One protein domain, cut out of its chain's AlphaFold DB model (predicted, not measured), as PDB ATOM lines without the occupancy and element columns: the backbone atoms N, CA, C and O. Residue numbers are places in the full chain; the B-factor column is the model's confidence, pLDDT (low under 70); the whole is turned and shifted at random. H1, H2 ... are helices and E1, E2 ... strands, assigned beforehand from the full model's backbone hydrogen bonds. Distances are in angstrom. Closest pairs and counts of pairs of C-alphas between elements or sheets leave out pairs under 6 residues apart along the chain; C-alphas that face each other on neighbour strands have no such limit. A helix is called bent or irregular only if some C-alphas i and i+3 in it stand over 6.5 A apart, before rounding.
ATOM      1  N   ASP A 287     199.687 268.134 202.788       91.50
ATOM      2  CA  ASP A 287     201.012 267.538 202.592       91.50
ATOM      3  C   ASP A 287     200.912 266.012 202.452       91.50
ATOM      4  O   ASP A 287     201.527 265.431 201.560       91.50
ATOM      5  N   ILE A 288     200.089 265.370 203.292       90.62
ATOM      6  CA  ILE A 288     199.812 263.926 203.223       90.62
ATOM      7  C   ILE A 288     199.242 263.556 201.849       90.62
ATOM      8  O   ILE A 288     199.780 262.677 201.182       90.62
ATOM      9  N   GLN A 289     198.208 264.265 201.392       86.50
ATOM     10  CA  GLN A 289     197.570 263.992 200.107       86.50
ATOM     11  C   GLN A 289     198.526 264.208 198.931       86.50
ATOM     12  O   GLN A 289     198.464 263.459 197.958       86.50
ATOM     13  N   LYS A 290     199.418 265.202 199.002       86.56
ATOM     14  CA  LYS A 290     200.440 265.399 197.970       86.56
ATOM     15  C   LYS A 290     201.361 264.183 197.868       86.56
ATOM     16  O   LYS A 290     201.613 263.706 196.770       86.56
ATOM     17  N   ILE A 291     201.804 263.649 199.002       89.44
ATOM     18  CA  ILE A 291     202.656 262.452 199.044       89.44
ATOM     19  C   ILE A 291     201.906 261.218 198.535       89.44
ATOM     20  O   ILE A 291     202.455 260.456 197.744       89.44
ATOM     21  N   GLU A 292     200.647 261.035 198.939       86.62
ATOM     22  CA  GLU A 292     199.788 259.952 198.438       86.62
ATOM     23  C   GLU A 292     199.603 260.046 196.914       86.62
ATOM     24  O   GLU A 292     199.690 259.036 196.214       86.62
ATOM     25  N   ALA A 293     199.419 261.257 196.378       84.75
ATOM     26  CA  ALA A 293     199.318 261.490 194.941       84.75
ATOM     27  C   ALA A 293     200.643 261.217 194.204       84.75
ATOM     28  O   ALA A 293     200.617 260.579 193.151       84.75
ATOM     29  N   ASP A 294     201.788 261.618 194.771       87.94
ATOM     30  CA  ASP A 294     203.125 261.315 194.235       87.94
ATOM     31  C   ASP A 294     203.364 259.783 194.197       87.94
ATOM     32  O   ASP A 294     203.954 259.230 193.263       87.94
ATOM     33  N   GLU A 295     202.918 259.051 195.223       87.38
ATOM     34  CA  GLU A 295     202.979 257.585 195.271       87.38
ATOM     35  C   GLU A 295     202.056 256.919 194.245       87.38
ATOM     36  O   GLU A 295     202.485 255.985 193.559       87.38
ATOM     37  N   ALA A 296     200.816 257.396 194.118       85.50
ATOM     38  CA  ALA A 296     199.851 256.897 193.145       85.50
ATOM     39  C   ALA A 296     200.331 257.126 191.704       85.50
ATOM     40  O   ALA A 296     200.252 256.210 190.883       85.50
ATOM     41  N   ASP A 297     200.892 258.303 191.408       88.38
ATOM     42  CA  ASP A 297     201.446 258.613 190.090       88.38
ATOM     43  C   ASP A 297     202.630 257.709 189.758       88.38
ATOM     44  O   ASP A 297     202.631 257.074 188.710       88.38
ATOM     45  N   ARG A 298     203.584 257.519 190.678       89.12
ATOM     46  CA  ARG A 298     204.707 256.587 190.455       89.12
ATOM     47  C   ARG A 298     204.239 255.171 190.112       89.12
ATOM     48  O   ARG A 298     204.819 254.541 189.229       89.12
ATOM     49  N   ARG A 299     203.199 254.665 190.787       89.19
ATOM     50  CA  ARG A 299     202.600 253.358 190.466       89.19
ATOM     51  C   ARG A 299     201.958 253.367 189.084       89.19
ATOM     52  O   ARG A 299     202.285 252.513 188.268       89.19
ATOM     53  N   PHE A 300     201.123 254.366 188.806       90.75
ATOM     54  CA  PHE A 300     200.497 254.553 187.500       90.75
ATOM     55  C   PHE A 300     201.533 254.585 186.368       90.75
ATOM     56  O   PHE A 300     201.383 253.871 185.382       90.75
ATOM     57  N   GLN A 301     202.608 255.356 186.516       91.06
ATOM     58  CA  GLN A 301     203.661 255.495 185.513       91.06
ATOM     59  C   GLN A 301     204.387 254.171 185.232       91.06
ATOM     60  O   GLN A 301     204.812 253.934 184.100       91.06
ATOM     61  N   ASN A 302     204.551 253.311 186.241       92.12
ATOM     62  CA  ASN A 302     205.123 251.977 186.058       92.12
ATOM     63  C   ASN A 302     204.128 251.053 185.345       92.12
ATOM     64  O   ASN A 302     204.458 250.506 184.295       92.12
ATOM     65  N   ASP A 303     202.892 250.976 185.839       92.81
ATOM     66  CA  ASP A 303     201.831 250.147 185.253       92.81
ATOM     67  C   ASP A 303     201.539 250.528 183.794       92.81
ATOM     68  O   ASP A 303     201.282 249.666 182.948       92.81
ATOM     69  N   PHE A 304     201.582 251.826 183.482       94.25
ATOM     70  CA  PHE A 304     201.376 252.336 182.132       94.25
ATOM     71  C   PHE A 304     202.531 251.946 181.207       94.25
ATOM     72  O   PHE A 304     202.291 251.485 180.092       94.25
ATOM     73  N   ARG A 305     203.787 252.061 181.666       92.31
ATOM     74  CA  ARG A 305     204.964 251.625 180.894       92.31
ATOM     75  C   ARG A 305     204.946 250.126 180.614       92.31
ATOM     76  O   ARG A 305     205.223 249.736 179.480       92.31
ATOM     77  N   ASP A 306     204.582 249.313 181.599       93.50
ATOM     78  CA  ASP A 306     204.469 247.863 181.429       93.50
ATOM     79  C   ASP A 306     203.391 247.524 180.386       93.50
ATOM     80  O   ASP A 306     203.643 246.772 179.443       93.50
ATOM     81  N   ALA A 307     202.225 248.174 180.457       94.75
ATOM     82  CA  ALA A 307     201.149 247.983 179.484       94.75
ATOM     83  C   ALA A 307     201.524 248.443 178.054       94.75
ATOM     84  O   ALA A 307     201.122 247.826 177.060       94.75
ATOM     85  N   LEU A 308     202.325 249.506 177.919       93.12
ATOM     86  CA  LEU A 308     202.875 249.928 176.626       93.12
ATOM     87  C   LEU A 308     203.826 248.868 176.044       93.12
ATOM     88  O   LEU A 308     203.736 248.538 174.860       93.12
ATOM     89  N   GLN A 309     204.700 248.282 176.862       91.44
ATOM     90  CA  GLN A 309     205.605 247.221 176.411       91.44
ATOM     91  C   GLN A 309     204.850 245.954 175.990       91.44
ATOM     92  O   GLN A 309     205.167 245.368 174.952       91.44
ATOM     93  N   GLU A 310     203.821 245.556 176.744       93.06
ATOM     94  CA  GLU A 310     202.959 244.412 176.414       93.06
ATOM     95  C   GLU A 310     202.233 244.583 175.071       93.06
ATOM     96  O   GLU A 310     202.002 243.608 174.352       93.06
ATOM     97  N   THR A 311     201.915 245.825 174.696       91.00
ATOM     98  CA  THR A 311     201.293 246.166 173.405       91.00
ATOM     99  C   THR A 311     202.303 246.351 172.264       91.00
ATOM    100  O   THR A 311     201.908 246.593 171.120       91.00
ATOM    101  N   GLY A 312     203.600 246.176 172.543       90.69
ATOM    102  CA  GLY A 312     204.691 246.296 171.573       90.69
ATOM    103  C   GLY A 312     205.090 247.738 171.252       90.69
ATOM    104  O   GLY A 312     205.793 247.963 170.266       90.69
ATOM    105  N   ILE A 313     204.649 248.709 172.055       90.25
ATOM    106  CA  ILE A 313     204.979 250.124 171.887       90.25
ATOM    107  C   ILE A 313     206.379 250.385 172.448       90.25
ATOM    108  O   ILE A 313     206.703 250.008 173.576       90.25
ATOM    109  N   SER A 314     207.229 251.047 171.660       84.56
ATOM    110  CA  SER A 314     208.573 251.421 172.105       84.56
ATOM    111  C   SER A 314     208.524 252.562 173.121       84.56
ATOM    112  O   SER A 314     207.941 253.611 172.847       84.56
ATOM    113  N   LEU A 315     209.212 252.396 174.255       83.50
ATOM    114  CA  LEU A 315     209.376 253.452 175.265       83.50
ATOM    115  C   LEU A 315     210.379 254.546 174.849       83.50
ATOM    116  O   LEU A 315     210.439 255.598 175.483       83.50
ATOM    117  N   ASP A 316     211.157 254.316 173.786       83.50
ATOM    118  CA  ASP A 316     212.089 255.313 173.236       83.50
ATOM    119  C   ASP A 316     211.372 256.387 172.404       83.50
ATOM    120  O   ASP A 316     211.951 257.427 172.082       83.50
ATOM    121  N   SER A 317     210.124 256.129 172.007       83.12
ATOM    122  CA  SER A 317     209.304 257.081 171.269       83.12
ATOM    123  C   SER A 317     208.629 258.058 172.227       83.12
ATOM    124  O   SER A 317     208.071 257.654 173.240       83.12
ATOM    125  N   THR A 318     208.653 259.345 171.885       89.81
ATOM    126  CA  THR A 318     207.865 260.357 172.591       89.81
ATOM    127  C   THR A 318     206.451 260.373 172.027       89.81
ATOM    128  O   THR A 318     206.260 260.527 170.820       89.81
ATOM    129  N   MET A 319     205.465 260.226 172.903       93.00
ATOM    130  CA  MET A 319     204.048 260.352 172.585       93.00
ATOM    131  C   MET A 319     203.404 261.432 173.447       93.00
ATOM    132  O   MET A 319     203.807 261.665 174.585       93.00
ATOM    133  N   HIS A 320     202.374 262.057 172.894       95.19
ATOM    134  CA  HIS A 320     201.592 263.099 173.540       95.19
ATOM    135  C   HIS A 320     200.148 262.628 173.648       95.19
ATOM    136  O   HIS A 320     199.505 262.362 172.625       95.19
ATOM    137  N   ILE A 321     199.649 262.531 174.875       96.25
ATOM    138  CA  ILE A 321     198.282 262.133 175.199       96.25
ATOM    139  C   ILE A 321     197.530 263.379 175.654       96.25
ATOM    140  O   ILE A 321     198.017 264.145 176.481       96.25
ATOM    141  N   SER A 322     196.329 263.584 175.123       95.88
ATOM    142  CA  SER A 322     195.427 264.647 175.567       95.88
ATOM    143  C   SER A 322     194.012 264.115 175.732       95.88
ATOM    144  O   SER A 322     193.571 263.278 174.940       95.88
ATOM    145  N   ILE A 323     193.316 264.607 176.755       93.69
ATOM    146  CA  ILE A 323     191.916 264.281 177.031       93.69
ATOM    147  C   ILE A 323     191.120 265.583 176.965       93.69
ATOM    148  O   ILE A 323     191.428 266.549 177.664       93.69
ATOM    149  N   SER A 324     190.121 265.636 176.084       90.56
ATOM    150  CA  SER A 324     189.235 266.798 175.980       90.56
ATOM    151  C   SER A 324     188.274 266.870 177.171       90.56
ATOM    152  O   SER A 324     188.027 265.871 177.846       90.56
ATOM    153  N   SER A 325     187.653 268.031 177.401       83.62
ATOM    154  CA  SER A 325     186.615 268.184 178.436       83.62
ATOM    155  C   SER A 325     185.426 267.234 178.232       83.62
ATOM    156  O   SER A 325     184.824 266.775 179.199       83.62
ATOM    157  N   ALA A 326     185.131 266.862 176.981       84.19
ATOM    158  CA  ALA A 326     184.115 265.869 176.637       84.19
ATOM    159  C   ALA A 326     184.568 264.408 176.861       84.19
ATOM    160  O   ALA A 326     183.774 263.492 176.654       84.19
ATOM    161  N   GLY A 327     185.813 264.178 177.293       85.44
ATOM    162  CA  GLY A 327     186.387 262.851 177.532       85.44
ATOM    163  C   GLY A 327     186.973 262.174 176.290       85.44
ATOM    164  O   GLY A 327     187.239 260.977 176.327       85.44
ATOM    165  N   GLU A 328     187.170 262.901 175.188       91.06
ATOM    166  CA  GLU A 328     187.781 262.339 173.978       91.06
ATOM    167  C   GLU A 328     189.300 262.239 174.139       91.06
ATOM    168  O   GLU A 328     189.962 263.239 174.430       91.06
ATOM    169  N   VAL A 329     189.847 261.046 173.905       95.62
ATOM    170  CA  VAL A 329     191.287 260.783 173.970       95.62
ATOM    171  C   VAL A 329     191.921 260.976 172.598       95.62
ATOM    172  O   VAL A 329     191.499 260.385 171.598       95.62
ATOM    173  N   ARG A 330     193.000 261.758 172.558       96.50
ATOM    174  CA  ARG A 330     193.849 261.922 171.378       96.50
ATOM    175  C   ARG A 330     195.297 261.615 171.725       96.50
ATOM    176  O   ARG A 330     195.847 262.204 172.652       96.50
ATOM    177  N   VAL A 331     195.913 260.755 170.914       96.75
ATOM    178  CA  VAL A 331     197.329 260.384 171.004       96.75
ATOM    179  C   VAL A 331     198.042 260.804 169.724       96.75
ATOM    180  O   VAL A 331     197.508 260.641 168.625       96.75
ATOM    181  N   THR A 332     199.230 261.386 169.862       95.56
ATOM    182  CA  THR A 332     200.099 261.765 168.739       95.56
ATOM    183  C   THR A 332     201.563 261.473 169.067       95.56
ATOM    184  O   THR A 332     201.901 261.233 170.222       95.56
ATOM    185  N   GLY A 333     202.445 261.509 168.064       92.19
ATOM    186  CA  GLY A 333     203.886 261.265 168.231       92.19
ATOM    187  C   GLY A 333     204.337 259.854 167.839       92.19
ATOM    188  O   GLY A 333     205.523 259.645 167.600       92.19
ATOM    189  N   LEU A 334     203.398 258.915 167.668       93.31
ATOM    190  CA  LEU A 334     203.657 257.556 167.177       93.31
ATOM    191  C   LEU A 334     203.117 257.350 165.752       93.31
ATOM    192  O   LEU A 334     202.563 258.269 165.139       93.31
ATOM    193  N   SER A 335     203.269 256.129 165.225       93.88
ATOM    194  CA  SER A 335     202.582 255.690 164.003       93.88
ATOM    195  C   SER A 335     201.056 255.710 164.192       93.88
ATOM    196  O   SER A 335     200.580 255.614 165.320       93.88
ATOM    197  N   ASP A 336     200.269 255.814 163.115       95.25
ATOM    198  CA  ASP A 336     198.796 255.821 163.217       95.25
ATOM    199  C   ASP A 336     198.251 254.563 163.916       95.25
ATOM    200  O   ASP A 336     197.321 254.644 164.715       95.25
ATOM    201  N   GLU A 337     198.864 253.405 163.652       94.88
ATOM    202  CA  GLU A 337     198.500 252.139 164.293       94.88
ATOM    203  C   GLU A 337     198.792 252.165 165.799       94.88
ATOM    204  O   GLU A 337     197.962 251.748 166.606       94.88
ATOM    205  N   ASP A 338     199.955 252.681 166.187       95.38
ATOM    206  CA  ASP A 338     200.386 252.725 167.580       95.38
ATOM    207  C   ASP A 338     199.652 253.809 168.377       95.38
ATOM    208  O   ASP A 338     199.258 253.561 169.514       95.38
ATOM    209  N   ASN A 339     199.369 254.966 167.769       96.06
ATOM    210  CA  ASN A 339     198.505 255.989 168.363       96.06
ATOM    211  C   ASN A 339     197.127 255.399 168.701       96.06
ATOM    212  O   ASN A 339     196.607 255.644 169.786       96.06
ATOM    213  N   GLU A 340     196.550 254.588 167.808       96.56
ATOM    214  CA  GLU A 340     195.251 253.945 168.034       96.56
ATOM    215  C   GLU A 340     195.311 252.859 169.126       96.56
ATOM    216  O   GLU A 340     194.372 252.726 169.914       96.56
ATOM    217  N   LYS A 341     196.414 252.102 169.227       95.56
ATOM    218  CA  LYS A 341     196.627 251.144 170.331       95.56
ATOM    219  C   LYS A 341     196.690 251.854 171.681       95.56
ATOM    220  O   LYS A 341     195.991 251.454 172.609       95.56
ATOM    221  N   VAL A 342     197.493 252.915 171.781       96.19
ATOM    222  CA  VAL A 342     197.637 253.693 173.021       96.19
ATOM    223  C   VAL A 342     196.328 254.389 173.376       96.19
ATOM    224  O   VAL A 342     195.936 254.380 174.539       96.19
ATOM    225  N   LYS A 343     195.605 254.932 172.388       97.12
ATOM    226  CA  LYS A 343     194.287 255.534 172.606       97.12
ATOM    227  C   LYS A 343     193.333 254.553 173.290       97.12
ATOM    228  O   LYS A 343     192.787 254.890 174.334       97.12
ATOM    229  N   LYS A 344     193.190 253.336 172.752       96.25
ATOM    230  CA  LYS A 344     192.342 252.291 173.354       96.25
ATOM    231  C   LYS A 344     192.808 251.901 174.747       96.25
ATOM    232  O   LYS A 344     191.995 251.781 175.650       96.25
ATOM    233  N   LEU A 345     194.119 251.762 174.940       95.50
ATOM    234  CA  LEU A 345     194.688 251.451 176.250       95.50
ATOM    235  C   LEU A 345     194.319 252.512 177.301       95.50
ATOM    236  O   LEU A 345     193.968 252.177 178.434       95.50
ATOM    237  N   VAL A 346     194.372 253.789 176.921       95.69
ATOM    238  CA  VAL A 346     193.947 254.899 177.776       95.69
ATOM    239  C   VAL A 346     192.443 254.847 178.034       95.69
ATOM    240  O   VAL A 346     192.045 254.900 179.194       95.69
ATOM    241  N   GLU A 347     191.623 254.711 176.993       94.75
ATOM    242  CA  GLU A 347     190.158 254.661 177.108       94.75
ATOM    243  C   GLU A 347     189.672 253.495 177.983       94.75
ATOM    244  O   GLU A 347     188.769 253.683 178.795       94.75
ATOM    245  N   ASP A 348     190.303 252.326 177.867       92.81
ATOM    246  CA  ASP A 348     189.865 251.102 178.540       92.81
ATOM    247  C   ASP A 348     190.374 250.984 179.985       92.81
ATOM    248  O   ASP A 348     189.718 250.345 180.810       92.81
ATOM    249  N   ARG A 349     191.555 251.542 180.300       92.19
ATOM    250  CA  ARG A 349     192.235 251.265 181.581       92.19
ATOM    251  C   ARG A 349     192.796 252.485 182.304       92.19
ATOM    252  O   ARG A 349     192.724 252.510 183.526       92.19
ATOM    253  N   PHE A 350     193.352 253.467 181.591       92.31
ATOM    254  CA  PHE A 350     194.196 254.501 182.215       92.31
ATOM    255  C   PHE A 350     193.612 255.918 182.238       92.31
ATOM    256  O   PHE A 350     194.250 256.830 182.762       92.31
ATOM    257  N   MET A 351     192.399 256.125 181.718       89.38
ATOM    258  CA  MET A 351     191.773 257.449 181.625       89.38
ATOM    259  C   MET A 351     191.736 258.177 182.975       89.38
ATOM    260  O   MET A 351     192.170 259.326 183.064       89.38
ATOM    261  N   GLN A 352     191.270 257.503 184.031       84.25
ATOM    262  CA  GLN A 352     191.138 258.122 185.350       84.25
ATOM    263  C   GLN A 352     192.492 258.369 186.020       84.25
ATOM    264  O   GLN A 352     192.690 259.404 186.646       84.25
ATOM    265  N   GLN A 353     193.458 257.467 185.841       87.56
ATOM    266  CA  GLN A 353     194.800 257.630 186.407       87.56
ATOM    267  C   GLN A 353     195.548 258.799 185.752       87.56
ATOM    268  O   GLN A 353     196.170 259.589 186.459       87.56
ATOM    269  N   ILE A 354     195.409 258.983 184.432       91.25
ATOM    270  CA  ILE A 354     195.947 260.152 183.715       91.25
ATOM    271  C   ILE A 354     195.289 261.441 184.210       91.25
ATOM    272  O   ILE A 354     195.981 262.429 184.466       91.25
ATOM    273  N   LYS A 355     193.960 261.440 184.375       88.06
ATOM    274  CA  LYS A 355     193.238 262.594 184.919       88.06
ATOM    275  C   LYS A 355     193.727 262.927 186.332       88.06
ATOM    276  O   LYS A 355     194.091 264.072 186.579       88.06
ATOM    277  N   ASN A 356     193.797 261.942 187.227       85.44
ATOM    278  CA  ASN A 356     194.251 262.131 188.605       85.44
ATOM    279  C   ASN A 356     195.700 262.635 188.665       85.44
ATOM    280  O   ASN A 356     195.953 263.623 189.350       85.44
ATOM    281  N   SER A 357     196.608 262.047 187.879       88.62
ATOM    282  CA  SER A 357     197.998 262.507 187.734       88.62
ATOM    283  C   SER A 357     198.078 263.980 187.319       88.62
ATOM    284  O   SER A 357     198.774 264.778 187.954       88.62
ATOM    285  N   TYR A 358     197.310 264.375 186.297       90.50
ATOM    286  CA  TYR A 358     197.248 265.762 185.848       90.50
ATOM    287  C   TYR A 358     196.698 266.693 186.934       90.50
ATOM    288  O   TYR A 358     197.267 267.753 187.193       90.50
ATOM    289  N   LEU A 359     195.595 266.315 187.583       86.62
ATOM    290  CA  LEU A 359     194.952 267.132 188.610       86.62
ATOM    291  C   LEU A 359     195.808 267.298 189.872       86.62
ATOM    292  O   LEU A 359     195.641 268.299 190.569       86.62
ATOM    293  N   SER A 360     196.721 266.370 190.171       84.06
ATOM    294  CA  SER A 360     197.605 266.471 191.335       84.06
ATOM    295  C   SER A 360     198.946 267.155 191.051       84.06
ATOM    296  O   SER A 360     199.486 267.781 191.960       84.06
ATOM    297  N   HIS A 361     199.475 267.084 189.822       87.44
ATOM    298  CA  HIS A 361     200.833 267.568 189.505       87.44
ATOM    299  C   HIS A 361     200.888 268.753 188.533       87.44
ATOM    300  O   HIS A 361     201.944 269.361 188.353       87.44
ATOM    301  N   SER A 362     199.781 269.109 187.879       89.00
ATOM    302  CA  SER A 362     199.772 270.221 186.929       89.00
ATOM    303  C   SER A 362     199.946 271.566 187.632       89.00
ATOM    304  O   SER A 362     199.110 271.983 188.436       89.00
TER     305      SER A 362
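This is residues 287 to 362 of the 468 residues of an uncharacterized protein of Roseburia sp. AM23-20 (UniProt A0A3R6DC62). A small antiparallel hairpin of two strands, E1 and E2, has the first arm of a bent helix, H2a, packed on it, mostly on E2. The second arm, H2b, turns off at about a right angle and packs on the long helix H1, which runs along the longest axis. The printed part has 76 residues, mostly helix by class, with two named helices and two named strands in the order H1, E1, E2, H2. It is compact, with a radius of gyration of the C-alphas of 12.9 A and spans of 41 by 28 by 20 A.

Strand E1 is residues 319 to 323, 13.5 A long, and E2 is residues 329 to 332, 10.3 A long. H1, residues 287 to 310, begins with C-alpha 287 at (201.012, 267.538, 202.592) and is 35.0 A long. H2, residues 336 to 361, was assigned as one helix by its hydrogen bonds but is bent: C-alphas 349 and 352 are 7.9 A apart. Its arms are H2a, residues 336 to 349, 20.0 A long, and H2b, residues 352 to 361, ending with C-alpha 361 at (200.833, 267.568, 189.505).

E1 and E2 form a hairpin, with N 320 and O 332 2.8 A apart and N 330 and O 322 2.9 A apart, within hydrogen-bond range. The closest C-alphas of E2 and H2a, those of Val 331 and Asn 339, are 5.3 A apart. H2a and H2b are about perpendicular, at 88 degrees. H2b touches H1 at a steep tilt of 44 degrees, opposite ways, through residues 290 to 300 of H1 alone; the closest C-alphas are Asp 297 and Ser 357, 5.7 A. H1 and H2a are close but not clearly touching, with C-alphas of Leu 308 and Val 342 7.4 A apart. In H1, H2a and H2b every O i to N i+4 pair is within hydrogen-bond range.

The two C-alphas farthest apart, those of Asp 287 and Glu 337, are 41.4 A apart. The printed part has no cut, and no link is long. Mean pLDDT of the printed part is 90.9, and no printed residue is under 70.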